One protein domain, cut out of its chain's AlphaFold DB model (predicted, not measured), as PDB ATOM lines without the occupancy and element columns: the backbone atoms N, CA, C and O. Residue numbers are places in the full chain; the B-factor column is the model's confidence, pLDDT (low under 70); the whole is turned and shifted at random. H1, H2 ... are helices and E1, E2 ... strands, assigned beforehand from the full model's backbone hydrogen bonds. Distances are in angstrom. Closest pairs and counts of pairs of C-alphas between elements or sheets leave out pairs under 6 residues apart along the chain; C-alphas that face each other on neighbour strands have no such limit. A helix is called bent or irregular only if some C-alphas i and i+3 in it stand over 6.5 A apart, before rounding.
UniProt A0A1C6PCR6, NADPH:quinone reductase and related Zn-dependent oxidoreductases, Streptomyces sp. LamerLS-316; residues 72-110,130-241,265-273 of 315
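What this domain is: This is residues 72 to 110, 130 to 241 and 265 to 273 of the 315 residues of the protein "NADPH:quinone reductase and related Zn-dependent oxidoreductases" of Streptomyces sp. LamerLS-316 (UniProt A0A1C6PCR6). A twisted sheet of five strands forms the core, with H2 and H3 over one face and H5 over the other, in three layers. H2 reaches past the sheet to a loose end group of H7, E1 and H1. The printed part has 160 residues with seven named helices and six named strands, in the order E1 H1 H2 E2 H3 E3 H4 E4 H5 E5 H6 H7 E6; the class is mixed, helices and strands, and the sheet, order E3 E2 E6 E4 E5, is mixed too. It is compact, with a radius of gyration of the C-alphas of 15.9 A and spans of 46 by 35 by 30 A.

How they stand to each other: Start at E1, residues 74 to 76, which pairs with no named strand; its closest C-alpha to H7, residues 224 to 237, is Thr 75, 6.2 A from that of Arg 228. H1, residues 83 to 86, meets H2, residues 89 to 103, only through their link. H2 touches residues 226 to 230 of H7 alone, closest at the C-alphas of Pro 90 and Leu 227, 6.6 A, only just about perpendicular at 71 degrees. Past the cut, E2, residues 130 to 137, has two neighbours: E3, residues 152 to 155, parallel, with N 154 and O 135 2.8 A apart, and E6, residues 267 to 273, antiparallel, with N 132 and O 271 2.8 A apart. H3, residues 139 to 145, is irregular, C-alphas 140 and 143 being 7.5 A apart; E2, H3, E3 make a strand-helix-strand unit, two parallel neighbour strands with a helix between, with a right-handed crossover. H4, residues 161 to 164, only grazes the sheet and joins E3 to E4, residues 168 to 173, in a split unit, E2 and E6 lying between its strands, also right-handed. E4 is antiparallel to E6, N 172 and O 268 being 3.1 A apart. H5, residues 178 to 186, has a height of 9.2 A over the sheet, over E4; E4, H5 and E5, residues 187 to 195, make another right-handed unit, N 192 and O 169 being 2.8 A apart. H6, residues 202 to 210, only grazes the sheet. In H6 and H7 every O i to N i+4 pair is within hydrogen-bond range, in H2 10 of 11, in H3 1 of 3 beside 3 of 4 O i to N i+3 pairs, and in H5 2 of 5 beside 5 of 6; H1 and H4 are too short for an O i to N i+4 pair.

Where its parts are: Find C-alpha 74 at (81.157, 93.406, 131.655), where E1 begins. H2 runs 19.4 A, E2 22.6 A, and H7 19.9 A from C-alpha 224 at (85.587, 97.738, 132.028). E5 bends by 120 degrees at residue 190. E6, 18.9 A, ends at C-alpha 273, (91.010, 125.940, 121.289).

The domain as a whole: The farthest C-alphas, those of Ala 79 and Ala 210, are 47.1 A apart. Residues 111 to 129 and 242 to 264 are cut out, with C-alpha gaps of 14.2 A and 18.1 A; H6 to H7 is a long link. Confidence is under 70 in 46 residues, among them 138 to 151 and 265 to 273.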
ATOM      1  N   SER A  72      85.230  90.211 133.548       75.75
ATOM      2  CA  SER A  72      86.121  91.363 133.396       75.75
ATOM      3  C   SER A  72      85.826  92.243 132.174       75.75
ATOM      4  O   SER A  72      86.383  93.329 132.080       75.75
ATOM      5  N   GLN A  73      84.972  91.811 131.245       77.25
ATOM      6  CA  GLN A  73      84.556  92.584 130.067       77.25
ATOM      7  C   GLN A  73      83.151  93.180 130.216       77.25
ATOM      8  O   GLN A  73      82.653  93.828 129.296       77.25
ATOM      9  N   LEU A  74      82.514  92.968 131.369       81.31
ATOM     10  CA  LEU A  74      81.157  93.406 131.655       81.31
ATOM     11  C   LEU A  74      81.152  94.487 132.739       81.31
ATOM     12  O   LEU A  74      81.939  94.468 133.686       81.31
ATOM     13  N   THR A  75      80.207  95.412 132.626       83.06
ATOM     14  CA  THR A  75      79.813  96.320 133.704       83.06
ATOM     15  C   THR A  75      78.306  96.259 133.908       83.06
ATOM     16  O   THR A  75      77.589  95.750 133.048       83.06
ATOM     17  N   ARG A  76      77.808  96.804 135.024       84.75
ATOM     18  CA  ARG A  76      76.366  96.983 135.211       84.75
ATOM     19  C   ARG A  76      75.805  97.922 134.143       84.75
ATOM     20  O   ARG A  76      76.420  98.929 133.811       84.75
ATOM     21  N   ARG A  77      74.628  97.583 133.633       84.06
ATOM     22  CA  ARG A  77      73.815  98.424 132.755       84.06
ATOM     23  C   ARG A  77      73.480  99.740 133.481       84.06
ATOM     24  O   ARG A  77      73.137  99.655 134.663       84.06
ATOM     25  N   PRO A  78      73.476 100.898 132.796       77.19
ATOM     26  CA  PRO A  78      72.891 102.117 133.345       77.19
ATOM     27  C   PRO A  78      71.472 101.864 133.864       77.19
ATOM     28  O   PRO A  78      70.695 101.120 133.250       77.19
ATOM     29  N   ALA A  79      71.133 102.455 135.003       80.62
ATOM     30  CA  ALA A  79      69.778 102.419 135.537       80.62
ATOM     31  C   ALA A  79      68.820 103.214 134.635       80.62
ATOM     32  O   ALA A  79      67.692 102.770 134.413       80.62
ATOM     33  N   ALA A  80      69.311 104.317 134.060       73.50
ATOM     34  CA  ALA A  80      68.532 105.271 133.272       73.50
ATOM     35  C   ALA A  80      68.106 104.782 131.870       73.50
ATOM     36  O   ALA A  80      67.241 105.408 131.258       73.50
ATOM     37  N   LEU A  81      68.686 103.691 131.345       69.12
ATOM     38  CA  LEU A  81      68.449 103.231 129.967       69.12
ATOM     39  C   LEU A  81      67.873 101.814 129.902       69.12
ATOM     40  O   LEU A  81      68.420 100.925 130.555       69.12
ATOM     41  N   PRO A  82      66.854 101.525 129.069       72.25
ATOM     42  CA  PRO A  82      66.374 100.165 128.824       72.25
ATOM     43  C   PRO A  82      67.464  99.280 128.191       72.25
ATOM     44  O   PRO A  82      68.444  99.760 127.627       72.25
ATOM     45  N   HIS A  83      67.307  97.957 128.299       71.19
ATOM     46  CA  HIS A  83      68.352  96.991 127.930       71.19
ATOM     47  C   HIS A  83      68.857  97.151 126.484       71.19
ATOM     48  O   HIS A  83      70.058  97.094 126.243       71.19
ATOM     49  N   VAL A  84      67.949  97.403 125.535       70.75
ATOM     50  CA  VAL A  84      68.285  97.578 124.111       70.75
ATOM     51  C   VAL A  84      69.160  98.813 123.881       70.75
ATOM     52  O   VAL A  84      70.127  98.746 123.132       70.75
ATOM     53  N   GLU A  85      68.860  99.919 124.556       66.06
ATOM     54  CA  GLU A  85      69.619 101.170 124.432       66.06
ATOM     55  C   GLU A  85      70.984 101.049 125.096       66.06
ATOM     56  O   GLU A  85      72.015 101.404 124.526       66.06
ATOM     57  N   ALA A  86      71.007 100.440 126.278       69.12
ATOM     58  CA  ALA A  86      72.241 100.187 126.995       69.12
ATOM     59  C   ALA A  86      73.186  99.240 126.236       69.12
ATOM     60  O   ALA A  86      74.397  99.338 126.413       69.12
ATOM     61  N   ALA A  87      72.672  98.356 125.374       72.06
ATOM     62  CA  ALA A  87      73.493  97.478 124.540       72.06
ATOM     63  C   ALA A  87      74.264  98.226 123.433       72.06
ATOM     64  O   ALA A  87      75.287  97.722 122.970       72.06
ATOM     65  N   ALA A  88      73.827  99.426 123.031       69.88
ATOM     66  CA  ALA A  88      74.542 100.260 122.056       69.88
ATOM     67  C   ALA A  88      75.701 101.056 122.688       69.88
ATOM     68  O   ALA A  88      76.654 101.431 121.999       69.88
ATOM     69  N   LEU A  89      75.640 101.284 124.005       72.69
ATOM     70  CA  LEU A  89      76.603 102.098 124.744       72.69
ATOM     71  C   LEU A  89      78.052 101.588 124.649       72.69
ATOM     72  O   LEU A  89      78.928 102.424 124.431       72.69
ATOM     73  N   PRO A  90      78.358 100.278 124.797       79.06
ATOM     74  CA  PRO A  90      79.740  99.837 124.912       79.06
ATOM     75  C   PRO A  90      80.568 100.155 123.677       79.06
ATOM     76  O   PRO A  90      81.600 100.795 123.818       79.06
ATOM     77  N   VAL A  91      80.112  99.767 122.481       78.25
ATOM     78  CA  VAL A  91      80.880  99.967 121.242       78.25
ATOM     79  C   VAL A  91      81.108 101.448 120.993       78.25
ATOM     80  O   VAL A  91      82.250 101.880 120.923       78.25
ATOM     81  N   VAL A  92      80.044 102.243 120.927       76.31
ATOM     82  CA  VAL A  92      80.178 103.654 120.554       76.31
ATOM     83  C   VAL A  92      80.862 104.457 121.656       76.31
ATOM     84  O   VAL A  92      81.781 105.229 121.383       76.31
ATOM     85  N   GLY A  93      80.446 104.250 122.905       76.75
ATOM     86  CA  GLY A  93      81.017 104.929 124.058       76.75
ATOM     87  C   GLY A  93      82.512 104.659 124.186       76.75
ATOM     88  O   GLY A  93      83.279 105.600 124.377       76.75
ATOM     89  N   LEU A  94      82.948 103.404 124.020       81.38
ATOM     90  CA  LEU A  94      84.369 103.067 124.073       81.38
ATOM     91  C   LEU A  94      85.133 103.535 122.829       81.38
ATOM     92  O   LEU A  94      86.271 103.962 122.998       81.38
ATOM     93  N   THR A  95      84.533 103.568 121.630       80.12
ATOM     94  CA  THR A  95      85.158 104.207 120.452       80.12
ATOM     95  C   THR A  95      85.457 105.672 120.721       80.12
ATOM     96  O   THR A  95      86.576 106.131 120.501       80.12
ATOM     97  N   ALA A  96      84.475 106.413 121.230       77.25
ATOM     98  CA  ALA A  96      84.656 107.825 121.520       77.25
ATOM     99  C   ALA A  96      85.625 108.048 122.681       77.25
ATOM    100  O   ALA A  96      86.503 108.903 122.588       77.25
ATOM    101  N   TRP A  97      85.516 107.256 123.748       80.75
ATOM    102  CA  TRP A  97      86.405 107.368 124.896       80.75
ATOM    103  C   TRP A  97      87.855 107.070 124.515       80.75
ATOM    104  O   TRP A  97      88.732 107.911 124.692       80.75
ATOM    105  N   GLN A  98      88.118 105.899 123.940       84.12
ATOM    106  CA  GLN A  98      89.473 105.499 123.577       84.12
ATOM    107  C   GLN A  98      90.018 106.382 122.439       84.12
ATOM    108  O   GLN A  98      91.183 106.779 122.456       84.12
ATOM    109  N   GLY A  99      89.174 106.793 121.492       83.38
ATOM    110  CA  GLY A  99      89.597 107.647 120.389       83.38
ATOM    111  C   GLY A  99      89.944 109.066 120.826       83.38
ATOM    112  O   GLY A  99      91.029 109.565 120.536       83.38
ATOM    113  N   LEU A 100      89.060 109.724 121.568       80.50
ATOM    114  CA  LEU A 100      89.235 111.130 121.933       80.50
ATOM    115  C   LEU A 100      90.088 111.294 123.181       80.50
ATOM    116  O   LEU A 100      90.931 112.188 123.253       80.50
ATOM    117  N   VAL A 101      89.879 110.447 124.182       80.38
ATOM    118  CA  VAL A 101      90.551 110.583 125.467       80.38
ATOM    119  C   VAL A 101      91.908 109.880 125.408       80.38
ATOM    120  O   VAL A 101      92.880 110.465 125.887       80.38
ATOM    121  N   ASP A 102      92.008 108.636 124.913       82.12
ATOM    122  CA  ASP A 102      93.260 107.843 125.003       82.12
ATOM    123  C   ASP A 102      94.249 108.249 123.912       82.12
ATOM    124  O   ASP A 102      95.410 108.550 124.202       82.12
ATOM    125  N   LEU A 103      93.779 108.300 122.663       83.56
ATOM    126  CA  LEU A 103      94.606 108.622 121.498       83.56
ATOM    127  C   LEU A 103      94.666 110.133 121.246       83.56
ATOM    128  O   LEU A 103      95.755 110.715 121.160       83.56
ATOM    129  N   GLY A 104      93.492 110.768 121.212       77.44
ATOM    130  CA  GLY A 104      93.304 112.205 121.023       77.44
ATOM    131  C   GLY A 104      93.766 113.060 122.197       77.44
ATOM    132  O   GLY A 104      94.024 114.247 122.019       77.44
ATOM    133  N   ARG A 105      93.917 112.467 123.391       77.00
ATOM    134  CA  ARG A 105      94.374 113.151 124.617       77.00
ATOM    135  C   ARG A 105      93.566 114.384 124.963       77.00
ATOM    136  O   ARG A 105      94.046 115.292 125.639       77.00
ATOM    137  N   VAL A 106      92.305 114.385 124.547       68.00
ATOM    138  CA  VAL A 106      91.449 115.543 124.698       68.00
ATOM    139  C   VAL A 106      91.375 115.908 126.174       68.00
ATOM    140  O   VAL A 106      91.522 117.077 126.491       68.00
ATOM    141  N   ALA A 107      91.299 114.951 127.101       57.69
ATOM    142  CA  ALA A 107      91.193 115.187 128.546       57.69
ATOM    143  C   ALA A 107      92.507 115.451 129.327       57.69
ATOM    144  O   ALA A 107      92.469 115.399 130.558       57.69
ATOM    145  N   GLU A 108      93.659 115.715 128.691       50.47
ATOM    146  CA  GLU A 108      94.912 115.987 129.428       50.47
ATOM    147  C   GLU A 108      94.804 117.301 130.242       50.47
ATOM    148  O   GLU A 108      94.949 118.410 129.740       50.47
ATOM    149  N   GLY A 109      94.453 117.143 131.523       42.59
ATOM    150  CA  GLY A 109      94.168 118.200 132.500       42.59
ATOM    151  C   GLY A 109      93.659 117.657 133.845       42.59
ATOM    152  O   GLY A 109      93.870 118.299 134.872       42.59
ATOM    153  N   ARG A 110      93.075 116.444 133.873       37.50
ATOM    154  CA  ARG A 110      92.755 115.700 135.109       37.50
ATOM    155  C   ARG A 110      93.282 114.253 135.055       37.50
ATOM    156  O   ARG A 110      93.300 113.658 133.974       37.50
ATOM    157  N   ARG A 130      89.988 125.908 125.927       42.34
ATOM    158  CA  ARG A 130      88.533 125.692 125.881       42.34
ATOM    159  C   ARG A 130      88.246 124.565 124.890       42.34
ATOM    160  O   ARG A 130      88.695 124.587 123.745       42.34
ATOM    161  N   ARG A 131      87.506 123.564 125.353       56.44
ATOM    162  CA  ARG A 131      87.051 122.420 124.559       56.44
ATOM    163  C   ARG A 131      85.858 122.897 123.736       56.44
ATOM    164  O   ARG A 131      84.936 123.430 124.333       56.44
ATOM    165  N   ALA A 132      85.922 122.761 122.417       55.59
ATOM    166  CA  ALA A 132      84.804 123.013 121.517       55.59
ATOM    167  C   ALA A 132      84.506 121.723 120.741       55.59
ATOM    168  O   ALA A 132      85.337 121.238 119.969       55.59
ATOM    169  N   CYS A 133      83.350 121.130 120.995       61.25
ATOM    170  CA  CYS A 133      82.861 119.926 120.347       61.25
ATOM    171  C   CYS A 133      82.078 120.300 119.086       61.25
ATOM    172  O   CYS A 133      81.085 121.015 119.160       61.25
ATOM    173  N   VAL A 134      82.517 119.796 117.935       65.06
ATOM    174  CA  VAL A 134      81.829 119.954 116.656       65.06
ATOM    175  C   VAL A 134      81.328 118.590 116.188       65.06
ATOM    176  O   VAL A 134      82.108 117.680 115.916       65.06
ATOM    177  N   ALA A 135      80.021 118.416 116.048       67.56
ATOM    178  CA  ALA A 135      79.458 117.190 115.492       67.56
ATOM    179  C   ALA A 135      79.071 117.397 114.025       67.56
ATOM    180  O   ALA A 135      78.466 118.404 113.676       67.56
ATOM    181  N   THR A 136      79.371 116.431 113.158       61.59
ATOM    182  CA  THR A 136      78.893 116.438 111.768       61.59
ATOM    183  C   THR A 136      77.849 115.346 111.579       61.59
ATOM    184  O   THR A 136      78.124 114.171 111.850       61.59
ATOM    185  N   VAL A 137      76.662 115.710 111.099       70.62
ATOM    186  CA  VAL A 137      75.513 114.806 110.938       70.62
ATOM    187  C   VAL A 137      74.750 115.098 109.655       70.62
ATOM    188  O   VAL A 137      74.919 116.159 109.080       70.62
ATOM    189  N   GLY A 138      73.915 114.169 109.192       60.84
ATOM    190  CA  GLY A 138      72.984 114.442 108.096       60.84
ATOM    191  C   GLY A 138      71.720 115.115 108.631       60.84
ATOM    192  O   GLY A 138      71.258 114.767 109.722       60.84
ATOM    193  N   GLY A 139      71.140 116.045 107.870       58.50
ATOM    194  CA  GLY A 139      70.072 116.958 108.311       58.50
ATOM    195  C   GLY A 139      68.899 116.358 109.091       58.50
ATOM    196  O   GLY A 139      68.407 116.980 110.033       58.50
ATOM    197  N   SER A 140      68.495 115.115 108.811       61.47
ATOM    198  CA  SER A 140      67.426 114.436 109.567       61.47
ATOM    199  C   SER A 140      67.760 114.191 111.050       61.47
ATOM    200  O   SER A 140      66.853 113.994 111.860       61.47
ATOM    201  N   ARG A 141      69.044 114.230 111.427       57.00
ATOM    202  CA  ARG A 141      69.549 113.979 112.789       57.00
ATOM    203  C   ARG A 141      70.084 115.228 113.478       57.00
ATOM    204  O   ARG A 141      70.511 115.139 114.625       57.00
ATOM    205  N   ARG A 142      70.032 116.387 112.818       61.56
ATOM    206  CA  ARG A 142      70.539 117.651 113.359       61.56
ATOM    207  C   ARG A 142      69.906 117.992 114.708       61.56
ATOM    208  O   ARG A 142      70.626 118.086 115.690       61.56
ATOM    209  N   LYS A 143      68.571 118.026 114.785       58.28
ATOM    210  CA  LYS A 143      67.837 118.300 116.038       58.28
ATOM    211  C   LYS A 143      68.107 117.281 117.147       58.28
ATOM    212  O   LYS A 143      68.027 117.615 118.321       58.28
ATOM    213  N   PHE A 144      68.393 116.032 116.777       56.16
ATOM    214  CA  PHE A 144      68.761 114.997 117.742       56.16
ATOM    215  C   PHE A 144      70.151 115.266 118.324       56.16
ATOM    216  O   PHE A 144      70.351 115.084 119.518       56.16
ATOM    217  N   VAL A 145      71.092 115.732 117.495       57.53
ATOM    218  CA  VAL A 145      72.463 116.006 117.931       57.53
ATOM    219  C   VAL A 145      72.641 117.369 118.596       57.53
ATOM    220  O   VAL A 145      73.448 117.482 119.509       57.53
ATOM    221  N   GLU A 146      71.836 118.362 118.228       61.97
ATOM    222  CA  GLU A 146      71.724 119.646 118.941       61.97
ATOM    223  C   GLU A 146      71.183 119.481 120.372       61.97
ATOM    224  O   GLU A 146      71.384 120.353 121.207       61.97
ATOM    225  N   GLY A 147      70.517 118.360 120.673       54.44
ATOM    226  CA  GLY A 147      70.124 117.994 122.037       54.44
ATOM    227  C   GLY A 147      71.286 117.516 122.918       54.44
ATOM    228  O   GLY A 147      71.068 117.217 124.089       54.44
ATOM    229  N   PHE A 148      72.499 117.417 122.372       60.53
ATOM    230  CA  PHE A 148      73.721 117.134 123.119       60.53
ATOM    231  C   PHE A 148      74.543 118.416 123.304       60.53
ATOM    232  O   PHE A 148      74.421 119.341 122.508       60.53
ATOM    233  N   ASP A 149      75.438 118.436 124.300       59.97
ATOM    234  CA  ASP A 149      76.403 119.525 124.569       59.97
ATOM    235  C   ASP A 149      77.495 119.670 123.475       59.97
ATOM    236  O   ASP A 149      78.686 119.799 123.762       59.97
ATOM    237  N   ALA A 150      77.122 119.581 122.198       61.78
ATOM    238  CA  ALA A 150      77.977 119.968 121.088       61.78
ATOM    239  C   ALA A 150      77.926 121.494 120.935       61.78
ATOM    240  O   ALA A 150      76.854 122.068 120.766       61.78
ATOM    241  N   ASP A 151      79.087 122.147 120.962       63.19
ATOM    242  CA  ASP A 151      79.202 123.594 120.755       63.19
ATOM    243  C   ASP A 151      78.804 124.005 119.327       63.19
ATOM    244  O   ASP A 151      78.338 125.121 119.101       63.19
ATOM    245  N   GLU A 152      78.983 123.106 118.355       71.25
ATOM    246  CA  GLU A 152      78.623 123.327 116.958       71.25
ATOM    247  C   GLU A 152      78.145 122.024 116.296       71.25
ATOM    248  O   GLU A 152      78.719 120.951 116.496       71.25
ATOM    249  N   VAL A 153      77.095 122.107 115.473       72.50
ATOM    250  CA  VAL A 153      76.581 120.973 114.691       72.50
ATOM    251  C   VAL A 153      76.538 121.347 113.213       72.50
ATOM    252  O   VAL A 153      75.821 122.265 112.806       72.50
ATOM    253  N   ILE A 154      77.290 120.607 112.400       74.50
ATOM    254  CA  ILE A 154      77.400 120.791 110.953       74.50
ATOM    255  C   ILE A 154      76.546 119.740 110.256       74.50
ATOM    256  O   ILE A 154      76.704 118.537 110.485       74.50
ATOM    257  N   ASP A 155      75.663 120.195 109.372       76.19
ATOM    258  CA  ASP A 155      74.962 119.304 108.457       76.19
ATOM    259  C   ASP A 155      75.829 119.058 107.221       76.19
ATOM    260  O   ASP A 155      75.948 119.947 106.377       76.19
ATOM    261  N   TYR A 156      76.435 117.872 107.103       72.19
ATOM    262  CA  TYR A 156      77.334 117.580 105.977       72.19
ATOM    263  C   TYR A 156      76.602 117.504 104.630       72.19
ATOM    264  O   TYR A 156      77.248 117.545 103.587       72.19
ATOM    265  N   ALA A 157      75.271 117.349 104.633       74.25
ATOM    266  CA  ALA A 157      74.475 117.376 103.408       74.25
ATOM    267  C   ALA A 157      74.255 118.810 102.903       74.25
ATOM    268  O   ALA A 157      73.980 119.004 101.721       74.25
ATOM    269  N   ALA A 158      74.369 119.799 103.792       75.88
ATOM    270  CA  ALA A 158      74.176 121.209 103.476       75.88
ATOM    271  C   ALA A 158      75.499 121.968 103.321       75.88
ATOM    272  O   ALA A 158      75.578 122.895 102.520       75.88
ATOM    273  N   VAL A 159      76.521 121.605 104.100       76.94
ATOM    274  CA  VAL A 159      77.797 122.323 104.165       76.94
ATOM    275  C   VAL A 159      78.953 121.333 104.158       76.94
ATOM    276  O   VAL A 159      78.970 120.368 104.924       76.94
ATOM    277  N   ASP A 160      79.960 121.604 103.332       78.00
ATOM    278  CA  ASP A 160      81.230 120.895 103.403       78.00
ATOM    279  C   ASP A 160      81.929 121.212 104.732       78.00
ATOM    280  O   ASP A 160      82.293 122.355 105.019       78.00
ATOM    281  N   PHE A 161      82.153 120.185 105.554       80.31
ATOM    282  CA  PHE A 161      82.811 120.369 106.846       80.31
ATOM    283  C   PHE A 161      84.214 120.980 106.705       80.31
ATOM    284  O   PHE A 161      84.680 121.633 107.635       80.31
ATOM    285  N   THR A 162      84.893 120.783 105.569       82.19
ATOM    286  CA  THR A 162      86.233 121.341 105.340       82.19
ATOM    287  C   THR A 162      86.236 122.855 105.159       82.19
ATOM    288  O   THR A 162      87.253 123.501 105.400       82.19
ATOM    289  N   GLU A 163      85.090 123.432 104.808       82.88
ATOM    290  CA  GLU A 163      84.917 124.876 104.687       82.88
ATOM    291  C   GLU A 163      84.450 125.494 106.009       82.88
ATOM    292  O   GLU A 163      84.871 126.602 106.361       82.88
ATOM    293  N   ALA A 164      83.623 124.748 106.749       76.12
ATOM    294  CA  ALA A 164      83.025 125.168 108.011       76.12
ATOM    295  C   ALA A 164      84.024 125.199 109.175       76.12
ATOM    296  O   ALA A 164      83.971 126.105 110.005       76.12
ATOM    297  N   VAL A 165      84.953 124.237 109.234       81.31
ATOM    298  CA  VAL A 165      85.909 124.133 110.342       81.31
ATOM    299  C   VAL A 165      87.355 124.111 109.894       81.31
ATOM    300  O   VAL A 165      87.709 123.631 108.823       81.31
ATOM    301  N   ARG A 166      88.214 124.637 110.764       82.81
ATOM    302  CA  ARG A 166      89.656 124.747 110.565       82.81
ATOM    303  C   ARG A 166      90.364 124.774 111.920       82.81
ATOM    304  O   ARG A 166      89.728 124.975 112.954       82.81
ATOM    305  N   ASP A 167      91.666 124.516 111.898       81.31
ATOM    306  CA  ASP A 167      92.539 124.434 113.076       81.31
ATOM    307  C   ASP A 167      92.135 123.375 114.118       81.31
ATOM    308  O   ASP A 167      92.291 123.550 115.328       81.31
ATOM    309  N   ILE A 168      91.650 122.232 113.635       80.94
ATOM    310  CA  ILE A 168      91.168 121.129 114.462       80.94
ATOM    311  C   ILE A 168      92.321 120.336 115.073       80.94
ATOM    312  O   ILE A 168      93.304 119.997 114.414       80.94
ATOM    313  N   ASP A 169      92.170 120.006 116.351       79.62
ATOM    314  CA  ASP A 169      93.104 119.179 117.108       79.62
ATOM    315  C   ASP A 169      92.973 117.704 116.826       79.62
ATOM    316  O   ASP A 169      93.958 117.040 116.508       79.62
ATOM    317  N   VAL A 170      91.759 117.195 117.023       84.81
ATOM    318  CA  VAL A 170      91.463 115.778 116.969       84.81
ATOM    319  C   VAL A 170      90.213 115.575 116.137       84.81
ATOM    320  O   VAL A 170      89.157 116.146 116.399       84.81
ATOM    321  N   VAL A 171      90.323 114.707 115.144       86.81
ATOM    322  CA  VAL A 171      89.171 114.242 114.377       86.81
ATOM    323  C   VAL A 171      88.939 112.786 114.742       86.81
ATOM    324  O   VAL A 171      89.832 111.981 114.513       86.81
ATOM    325  N   LEU A 172      87.765 112.440 115.280       84.88
ATOM    326  CA  LEU A 172      87.350 111.043 115.382       84.88
ATOM    327  C   LEU A 172      86.516 110.685 114.151       84.88
ATOM    328  O   LEU A 172      85.376 111.124 113.991       84.88
ATOM    329  N   ASP A 173      87.110 109.885 113.278       84.94
ATOM    330  CA  ASP A 173      86.486 109.366 112.076       84.94
ATOM    331  C   ASP A 173      85.935 107.950 112.303       84.94
ATOM    332  O   ASP A 173      86.615 107.045 112.788       84.94
ATOM    333  N   THR A 174      84.681 107.755 111.915       81.00
ATOM    334  CA  THR A 174      83.999 106.453 111.913       81.00
ATOM    335  C   THR A 174      83.438 106.105 110.533       81.00
ATOM    336  O   THR A 174      82.684 105.139 110.411       81.00
ATOM    337  N   ILE A 175      83.756 106.910 109.511       79.38
ATOM    338  CA  ILE A 175      83.219 106.797 108.151       79.38
ATOM    339  C   ILE A 175      84.271 106.228 107.200       79.38
ATOM    340  O   ILE A 175      83.975 105.286 106.466       79.38
ATOM    341  N   GLY A 176      85.502 106.742 107.267       77.25
ATOM    342  CA  GLY A 176      86.611 106.299 106.424       77.25
ATOM    343  C   GLY A 176      86.530 106.828 104.992       77.25
ATOM    344  O   GLY A 176      85.780 107.765 104.696       77.25
ATOM    345  N   GLY A 177      87.338 106.236 104.106       82.06
ATOM    346  CA  GLY A 177      87.477 106.658 102.706       82.06
ATOM    347  C   GLY A 177      87.877 108.132 102.573       82.06
ATOM    348  O   GLY A 177      88.590 108.673 103.417       82.06
ATOM    349  N   ASP A 178      87.329 108.821 101.575       81.75
ATOM    350  CA  ASP A 178      87.622 110.235 101.302       81.75
ATOM    351  C   ASP A 178      87.378 111.155 102.513       81.75
ATOM    352  O   ASP A 178      87.981 112.221 102.638       81.75
ATOM    353  N   THR A 179      86.502 110.760 103.443       78.81
ATOM    354  CA  THR A 179      86.168 111.575 104.622       78.81
ATOM    355  C   THR A 179      87.354 111.718 105.576       78.81
ATOM    356  O   THR A 179      87.586 112.808 106.120       78.81
ATOM    357  N   VAL A 180      88.120 110.641 105.788       84.00
ATOM    358  CA  VAL A 180      89.319 110.715 106.630       84.00
ATOM    359  C   VAL A 180      90.404 111.510 105.917       84.00
ATOM    360  O   VAL A 180      90.969 112.407 106.533       84.00
ATOM    361  N   GLU A 181      90.597 111.319 104.611       87.00
ATOM    362  CA  GLU A 181      91.566 112.093 103.821       87.00
ATOM    363  C   GLU A 181      91.300 113.595 103.866       87.00
ATOM    364  O   GLU A 181      92.196 114.390 104.153       87.00
ATOM    365  N   ARG A 182      90.046 113.999 103.659       86.75
ATOM    366  CA  ARG A 182      89.622 115.406 103.706       86.75
ATOM    367  C   ARG A 182      89.836 116.043 105.073       86.75
ATOM    368  O   ARG A 182      89.971 117.260 105.178       86.75
ATOM    369  N   SER A 183      89.929 115.233 106.127       86.62
ATOM    370  CA  SER A 183      90.236 115.733 107.467       86.62
ATOM    371  C   SER A 183      91.663 116.280 107.583       86.62
ATOM    372  O   SER A 183      91.934 117.064 108.487       86.62
ATOM    373  N   LEU A 184      92.560 115.957 106.645       89.19
ATOM    374  CA  LEU A 184      93.897 116.546 106.566       89.19
ATOM    375  C   LEU A 184      93.853 118.078 106.471       89.19
ATOM    376  O   LEU A 184      94.652 118.750 107.122       89.19
ATOM    377  N   GLY A 185      92.899 118.615 105.702       86.94
ATOM    378  CA  GLY A 185      92.770 120.051 105.445       86.94
ATOM    379  C   GLY A 185      92.233 120.857 106.628       86.94
ATOM    380  O   GLY A 185      92.531 122.042 106.742       86.94
ATOM    381  N   VAL A 186      91.489 120.222 107.540       87.00
ATOM    382  CA  VAL A 186      90.912 120.914 108.707       87.00
ATOM    383  C   VAL A 186      91.803 120.841 109.941       87.00
ATOM    384  O   VAL A 186      91.615 121.621 110.872       87.00
ATOM    385  N   LEU A 187      92.757 119.906 109.985       85.12
ATOM    386  CA  LEU A 187      93.629 119.715 111.141       85.12
ATOM    387  C   LEU A 187      94.713 120.793 111.223       85.12
ATOM    388  O   LEU A 187      95.447 121.039 110.261       85.12
ATOM    389  N   ARG A 188      94.936 121.331 112.425       85.62
ATOM    390  CA  ARG A 188      96.083 122.209 112.702       85.62
ATOM    391  C   ARG A 188      97.421 121.468 112.605       85.62
ATOM    392  O   ARG A 188      97.445 120.233 112.620       85.62
ATOM    393  N   PRO A 189      98.572 122.146 112.450       85.81
ATOM    394  CA  PRO A 189      99.886 121.496 112.546       85.81
ATOM    395  C   PRO A 189     100.014 120.658 113.830       85.81
ATOM    396  O   PRO A 189      99.629 121.111 114.908       85.81
ATOM    397  N   GLY A 190     100.487 119.413 113.713       84.25
ATOM    398  CA  GLY A 190     100.515 118.459 114.829       84.25
ATOM    399  C   GLY A 190      99.152 117.893 115.262       84.25
ATOM    400  O   GLY A 190      99.092 117.188 116.273       84.25
ATOM    401  N   GLY A 191      98.072 118.179 114.524       86.00
ATOM    402  CA  GLY A 191      96.746 117.595 114.731       86.00
ATOM    403  C   GLY A 191      96.723 116.075 114.540       86.00
ATOM    404  O   GLY A 191      97.674 115.475 114.025       86.00
ATOM    405  N   HIS A 192      95.643 115.442 114.990       88.44
ATOM    406  CA  HIS A 192      95.540 113.994 115.118       88.44
ATOM    407  C   HIS A 192      94.178 113.458 114.641       88.44
ATOM    408  O   HIS A 192      93.194 113.529 115.376       88.44
ATOM    409  N   PRO A 193      94.087 112.878 113.438       88.25
ATOM    410  CA  PRO A 193      92.972 112.026 113.085       88.25
ATOM    411  C   PRO A 193      93.097 110.694 113.836       88.25
ATOM    412  O   PRO A 193      94.170 110.084 113.923       88.25
ATOM    413  N   VAL A 194      91.969 110.244 114.362       87.12
ATOM    414  CA  VAL A 194      91.769 108.919 114.927       87.12
ATOM    415  C   VAL A 194      90.644 108.267 114.143       87.12
ATOM    416  O   VAL A 194      89.549 108.816 114.107       87.12
ATOM    417  N   THR A 195      90.886 107.126 113.503       86.06
ATOM    418  CA  THR A 195      89.878 106.451 112.669       86.06
ATOM    419  C   THR A 195      89.561 105.050 113.173       86.06
ATOM    420  O   THR A 195      90.458 104.247 113.427       86.06
ATOM    421  N   ALA A 196      88.271 104.746 113.309       81.50
ATOM    422  CA  ALA A 196      87.774 103.430 113.712       81.50
ATOM    423  C   ALA A 196      87.605 102.450 112.539       81.50
ATOM    424  O   ALA A 196      87.180 101.316 112.745       81.50
ATOM    425  N   VAL A 197      87.871 102.888 111.304       79.12
ATOM    426  CA  VAL A 197      87.546 102.122 110.085       79.12
ATOM    427  C   VAL A 197      88.713 101.960 109.111       79.12
ATOM    428  O   VAL A 197      88.647 101.086 108.254       79.12
ATOM    429  N   ALA A 198      89.793 102.728 109.268       76.19
ATOM    430  CA  ALA A 198      91.021 102.598 108.479       76.19
ATOM    431  C   ALA A 198      92.238 102.324 109.384       76.19
ATOM    432  O   ALA A 198      93.257 103.008 109.324       76.19
ATOM    433  N   GLU A 199      92.108 101.336 110.278       66.06
ATOM    434  CA  GLU A 199      93.033 101.129 111.401       66.06
ATOM    435  C   GLU A 199      94.488 100.797 111.002       66.06
ATOM    436  O   GLU A 199      95.406 100.981 111.798       66.06
ATOM    437  N   GLY A 200      94.726 100.371 109.763       72.44
ATOM    438  CA  GLY A 200      96.049  99.972 109.284       72.44
ATOM    439  C   GLY A 200      96.332 100.386 107.849       72.44
ATOM    440  O   GLY A 200      97.043  99.662 107.164       72.44
ATOM    441  N   ASP A 201      95.749 101.491 107.385       83.38
ATOM    442  CA  ASP A 201      96.001 102.009 106.040       83.38
ATOM    443  C   ASP A 201      97.368 102.727 105.989       83.38
ATOM    444  O   ASP A 201      97.509 103.820 106.554       83.38
ATOM    445  N   PRO A 202      98.397 102.129 105.356       86.44
ATOM    446  CA  PRO A 202      99.741 102.697 105.350       86.44
ATOM    447  C   PRO A 202      99.837 103.965 104.495       86.44
ATOM    448  O   PRO A 202     100.686 104.815 104.766       86.44
ATOM    449  N   GLU A 203      98.980 104.112 103.484       88.50
ATOM    450  CA  GLU A 203      98.974 105.273 102.599       88.50
ATOM    451  C   GLU A 203      98.418 106.492 103.332       88.50
ATOM    452  O   GLU A 203      99.029 107.565 103.316       88.50
ATOM    453  N   LEU A 204      97.320 106.310 104.072       87.62
ATOM    454  CA  LEU A 204      96.791 107.355 104.944       87.62
ATOM    455  C   LEU A 204      97.811 107.764 106.006       87.62
ATOM    456  O   LEU A 204      98.049 108.958 106.187       87.62
ATOM    457  N   VAL A 205      98.455 106.802 106.673       89.25
ATOM    458  CA  VAL A 205      99.504 107.102 107.661       89.25
ATOM    459  C   VAL A 205     100.595 107.972 107.034       89.25
ATOM    460  O   VAL A 205     100.864 109.063 107.539       89.25
ATOM    461  N   ALA A 206     101.158 107.545 105.901       91.00
ATOM    462  CA  ALA A 206     102.221 108.276 105.216       91.00
ATOM    463  C   ALA A 206     101.782 109.690 104.806       91.00
ATOM    464  O   ALA A 206     102.528 110.653 104.985       91.00
ATOM    465  N   ARG A 207     100.549 109.843 104.308       92.00
ATOM    466  CA  ARG A 207      99.999 111.136 103.884       92.00
ATOM    467  C   ARG A 207      99.836 112.117 105.044       92.00
ATOM    468  O   ARG A 207     100.177 113.293 104.906       92.00
ATOM    469  N   PHE A 208      99.330 111.657 106.188       91.81
ATOM    470  CA  PHE A 208      99.186 112.502 107.376       91.81
ATOM    471  C   PHE A 208     100.542 112.857 107.993       91.81
ATOM    472  O   PHE A 208     100.759 114.015 108.361       91.81
ATOM    473  N   GLU A 209     101.473 111.905 108.052       91.12
ATOM    474  CA  GLU A 209     102.824 112.148 108.567       91.12
ATOM    475  C   GLU A 209     103.619 113.114 107.681       91.12
ATOM    476  O   GLU A 209     104.255 114.031 108.205       91.12
ATOM    477  N   ALA A 210     103.512 112.999 106.352       92.31
ATOM    478  CA  ALA A 210     104.134 113.929 105.405       92.31
ATOM    479  C   ALA A 210     103.643 115.378 105.584       92.31
ATOM    480  O   ALA A 210     104.396 116.326 105.374       92.31
ATOM    481  N   ALA A 211     102.401 115.562 106.036       91.38
ATOM    482  CA  ALA A 211     101.838 116.868 106.375       91.38
ATOM    483  C   ALA A 211     102.168 117.335 107.812       91.38
ATOM    484  O   ALA A 211     101.579 118.304 108.304       91.38
ATOM    485  N   GLY A 212     103.061 116.637 108.523       89.44
ATOM    486  CA  GLY A 212     103.435 116.945 109.906       89.44
ATOM    487  C   GLY A 212     102.300 116.714 110.910       89.44
ATOM    488  O   GLY A 212     102.228 117.388 111.944       89.44
ATOM    489  N   LYS A 213     101.367 115.810 110.596       90.31
ATOM    490  CA  LYS A 213     100.262 115.410 111.474       90.31
ATOM    491  C   LYS A 213     100.559 114.041 112.069       90.31
ATOM    492  O   LYS A 213     101.368 113.272 111.562       90.31
ATOM    493  N   ARG A 214      99.894 113.730 113.174       89.81
ATOM    494  CA  ARG A 214      99.872 112.365 113.711       89.81
ATOM    495  C   ARG A 214      98.806 111.563 112.955       89.81
ATOM    496  O   ARG A 214      97.985 112.161 112.276       89.81
ATOM    497  N   PHE A 215      98.747 110.248 113.147       89.81
ATOM    498  CA  PHE A 215      97.636 109.401 112.692       89.81
ATOM    499  C   PHE A 215      97.456 108.226 113.655       89.81
ATOM    500  O   PHE A 215      98.433 107.738 114.230       89.81
ATOM    501  N   SER A 216      96.223 107.789 113.904       88.06
ATOM    502  CA  SER A 216      95.978 106.543 114.633       88.06
ATOM    503  C   SER A 216      94.723 105.834 114.154       88.06
ATOM    504  O   SER A 216      93.646 106.417 114.066       88.06
ATOM    505  N   GLY A 217      94.870 104.539 113.913       85.06
ATOM    506  CA  GLY A 217      93.762 103.607 113.874       85.06
ATOM    507  C   GLY A 217      93.283 103.242 115.277       85.06
ATOM    508  O   GLY A 217      94.089 103.227 116.210       85.06
ATOM    509  N   ILE A 218      91.995 102.932 115.436       83.44
ATOM    510  CA  ILE A 218      91.457 102.414 116.694       83.44
ATOM    511  C   ILE A 218      90.677 101.105 116.526       83.44
ATOM    512  O   ILE A 218      89.533 101.104 116.074       83.44
ATOM    513  N   ALA A 219      91.251 100.008 117.026       82.94
ATOM    514  CA  ALA A 219      90.508  98.812 117.414       82.94
ATOM    515  C   ALA A 219      89.980  99.016 118.822       82.94
ATOM    516  O   ALA A 219      90.729  98.952 119.803       82.94
ATOM    517  N   VAL A 220      88.669  99.192 118.939       81.06
ATOM    518  CA  VAL A 220      88.049  99.260 120.257       81.06
ATOM    519  C   VAL A 220      88.180  97.927 120.977       81.06
ATOM    520  O   VAL A 220      87.702  96.882 120.528       81.06
ATOM    521  N   GLY A 221      88.830  97.983 122.134       79.44
ATOM    522  CA  GLY A 221      88.989  96.852 123.033       79.44
ATOM    523  C   GLY A 221      88.013  96.906 124.211       79.44
ATOM    524  O   GLY A 221      87.585  97.995 124.603       79.44
ATOM    525  N   PRO A 222      87.706  95.755 124.840       79.44
ATOM    526  CA  PRO A 222      86.993  95.733 126.110       79.44
ATOM    527  C   PRO A 222      87.781  96.498 127.182       79.44
ATOM    528  O   PRO A 222      88.912  96.133 127.510       79.44
ATOM    529  N   ASP A 223      87.166  97.534 127.747       82.31
ATOM    530  CA  ASP A 223      87.710  98.303 128.865       82.31
ATOM    531  C   ASP A 223      86.622  98.493 129.935       82.31
ATOM    532  O   ASP A 223      85.771  99.379 129.815       82.31
ATOM    533  N   PRO A 224      86.612  97.664 130.994       77.56
ATOM    534  CA  PRO A 224      85.587  97.738 132.028       77.56
ATOM    535  C   PRO A 224      85.700  99.002 132.893       77.56
ATOM    536  O   PRO A 224      84.728  99.374 133.548       77.56
ATOM    537  N   VAL A 225      86.869  99.654 132.942       82.06
ATOM    538  CA  VAL A 225      87.076 100.879 133.727       82.06
ATOM    539  C   VAL A 225      86.457 102.057 132.987       82.06
ATOM    540  O   VAL A 225      85.614 102.754 133.556       82.06
ATOM    541  N   ALA A 226      86.805 102.232 131.710       77.88
ATOM    542  CA  ALA A 226      86.202 103.255 130.862       77.88
ATOM    543  C   ALA A 226      84.685 103.049 130.737       77.88
ATOM    544  O   ALA A 226      83.917 104.002 130.862       77.88
ATOM    545  N   LEU A 227      84.235 101.798 130.596       80.50
ATOM    546  CA  LEU A 227      82.812 101.490 130.484       80.50
ATOM    547  C   LEU A 227      82.031 101.800 131.770       80.50
ATOM    548  O   LEU A 227      80.914 102.301 131.686       80.50
ATOM    549  N   ARG A 228      82.609 101.589 132.963       82.75
ATOM    550  CA  ARG A 228      82.003 102.062 134.226       82.75
ATOM    551  C   ARG A 228      81.882 103.583 134.277       82.75
ATOM    552  O   ARG A 228      80.851 104.086 134.711       82.75
ATOM    553  N   GLY A 229      82.909 104.298 133.818       77.25
ATOM    554  CA  GLY A 229      82.873 105.757 133.709       77.25
ATOM    555  C   GLY A 229      81.740 106.236 132.798       77.25
ATOM    556  O   GLY A 229      80.979 107.119 133.185       77.25
ATOM    557  N   LEU A 230      81.575 105.598 131.635       73.44
ATOM    558  CA  LEU A 230      80.486 105.881 130.693       73.44
ATOM    559  C   LEU A 230      79.106 105.618 131.303       73.44
ATOM    560  O   LEU A 230      78.216 106.451 131.175       73.44
ATOM    561  N   VAL A 231      78.930 104.498 132.009       78.62
ATOM    562  CA  VAL A 231      77.672 104.191 132.709       78.62
ATOM    563  C   VAL A 231      77.341 105.263 133.748       78.62
ATOM    564  O   VAL A 231      76.228 105.776 133.760       78.62
ATOM    565  N   ALA A 232      78.321 105.672 134.557       76.50
ATOM    566  CA  ALA A 232      78.134 106.723 135.555       76.50
ATOM    567  C   ALA A 232      77.853 108.107 134.941       76.50
ATOM    568  O   ALA A 232      77.256 108.959 135.596       76.50
ATOM    569  N   LEU A 233      78.304 108.373 133.711       70.56
ATOM    570  CA  LEU A 233      77.942 109.591 132.979       70.56
ATOM    571  C   LEU A 233      76.483 109.541 132.521       70.56
ATOM    572  O   LEU A 233      75.748 110.497 132.744       70.56
ATOM    573  N   VAL A 234      76.055 108.415 131.949       71.38
ATOM    574  CA  VAL A 234      74.670 108.209 131.505       71.38
ATOM    575  C   VAL A 234      73.688 108.302 132.672       71.38
ATOM    576  O   VAL A 234      72.672 108.981 132.564       71.38
ATOM    577  N   ASP A 235      73.998 107.668 133.804       75.00
ATOM    578  CA  ASP A 235      73.117 107.701 134.974       75.00
ATOM    579  C   ASP A 235      73.021 109.106 135.597       75.00
ATOM    580  O   ASP A 235      71.956 109.479 136.082       75.00
ATOM    581  N   ARG A 236      74.094 109.912 135.544       68.19
ATOM    582  CA  ARG A 236      74.088 111.306 136.032       68.19
ATOM    583  C   ARG A 236      73.370 112.277 135.097       68.19
ATOM    584  O   ARG A 236      72.758 113.222 135.581       68.19
ATOM    585  N   ALA A 237      73.451 112.065 133.785       61.44
ATOM    586  CA  ALA A 237      72.794 112.921 132.798       61.44
ATOM    587  C   ALA A 237      71.261 112.740 132.774       61.44
ATOM    588  O   ALA A 237      70.546 113.600 132.263       61.44
ATOM    589  N   GLY A 238      70.750 111.634 133.329       52.72
ATOM    590  CA  GLY A 238      69.344 111.253 133.199       52.72
ATOM    591  C   GLY A 238      68.979 110.875 131.756       52.72
ATOM    592  O   GLY A 238      69.747 111.079 130.819       52.72
ATOM    593  N   SER A 239      67.796 110.291 131.554       46.97
ATOM    594  CA  SER A 239      67.316 109.745 130.268       46.97
ATOM    595  C   SER A 239      67.005 110.798 129.182       46.97
ATOM    596  O   SER A 239      66.098 110.598 128.373       46.97
ATOM    597  N   ALA A 240      67.730 111.921 129.132       39.44
ATOM    598  CA  ALA A 240      67.547 112.978 128.132       39.44
ATOM    599  C   ALA A 240      67.784 112.497 126.682       39.44
ATOM    600  O   ALA A 240      67.408 113.170 125.727       39.44
ATOM    601  N   SER A 241      68.336 111.297 126.497       41.69
ATOM    602  CA  SER A 241      68.558 110.648 125.209       41.69
ATOM    603  C   SER A 241      67.608 109.463 125.005       41.69
ATOM    604  O   SER A 241      67.981 108.302 125.119       41.69
ATOM    605  N   GLU A 265      76.605 107.486 108.573       41.66
ATOM    606  CA  GLU A 265      76.313 108.868 108.986       41.66
ATOM    607  C   GLU A 265      76.694 109.125 110.451       41.66
ATOM    608  O   GLU A 265      76.172 108.464 111.356       41.66
ATOM    609  N   GLY A 266      77.560 110.123 110.658       43.72
ATOM    610  CA  GLY A 266      77.967 110.672 111.954       43.72
ATOM    611  C   GLY A 266      79.488 110.700 112.123       43.72
ATOM    612  O   GLY A 266      80.123 109.651 112.104       43.72
ATOM    613  N   LYS A 267      80.062 111.895 112.301       45.75
ATOM    614  CA  LYS A 267      81.469 112.114 112.681       45.75
ATOM    615  C   LYS A 267      81.501 113.074 113.869       45.75
ATOM    616  O   LYS A 267      80.729 114.032 113.918       45.75
ATOM    617  N   LEU A 268      82.367 112.791 114.837       45.66
ATOM    618  CA  LEU A 268      82.557 113.628 116.017       45.66
ATOM    619  C   LEU A 268      83.928 114.290 115.906       45.66
ATOM    620  O   LEU A 268      84.965 113.627 115.918       45.66
ATOM    621  N   VAL A 269      83.939 115.605 115.760       43.16
ATOM    622  CA  VAL A 269      85.152 116.408 115.651       43.16
ATOM    623  C   VAL A 269      85.336 117.160 116.957       43.16
ATOM    624  O   VAL A 269      84.479 117.937 117.353       43.16
ATOM    625  N   LEU A 270      86.450 116.950 117.653       33.50
ATOM    626  CA  LEU A 270      86.726 117.691 118.881       33.50
ATOM    627  C   LEU A 270      87.857 118.687 118.645       33.50
ATOM    628  O   LEU A 270      88.983 118.333 118.297       33.50
ATOM    629  N   THR A 271      87.555 119.950 118.896       31.41
ATOM    630  CA  THR A 271      88.514 121.051 118.852       31.41
ATOM    631  C   THR A 271      88.950 121.393 120.274       31.41
ATOM    632  O   THR A 271      88.122 121.520 121.176       31.41
ATOM    633  N   LEU A 272      90.251 121.582 120.502       28.17
ATOM    634  CA  LEU A 272      90.775 122.158 121.742       28.17
ATOM    635  C   LEU A 272      91.359 123.530 121.417       28.17
ATOM    636  O   LEU A 272      92.529 123.671 121.062       28.17
ATOM    637  N   ARG A 273      90.541 124.577 121.544       27.88
ATOM    638  CA  ARG A 273      91.010 125.940 121.289       27.88
ATOM    639  C   ARG A 273      91.900 126.404 122.435       27.88
ATOM    640  O   ARG A 273      91.414 126.607 123.546       27.88
TER     641      ARG A 273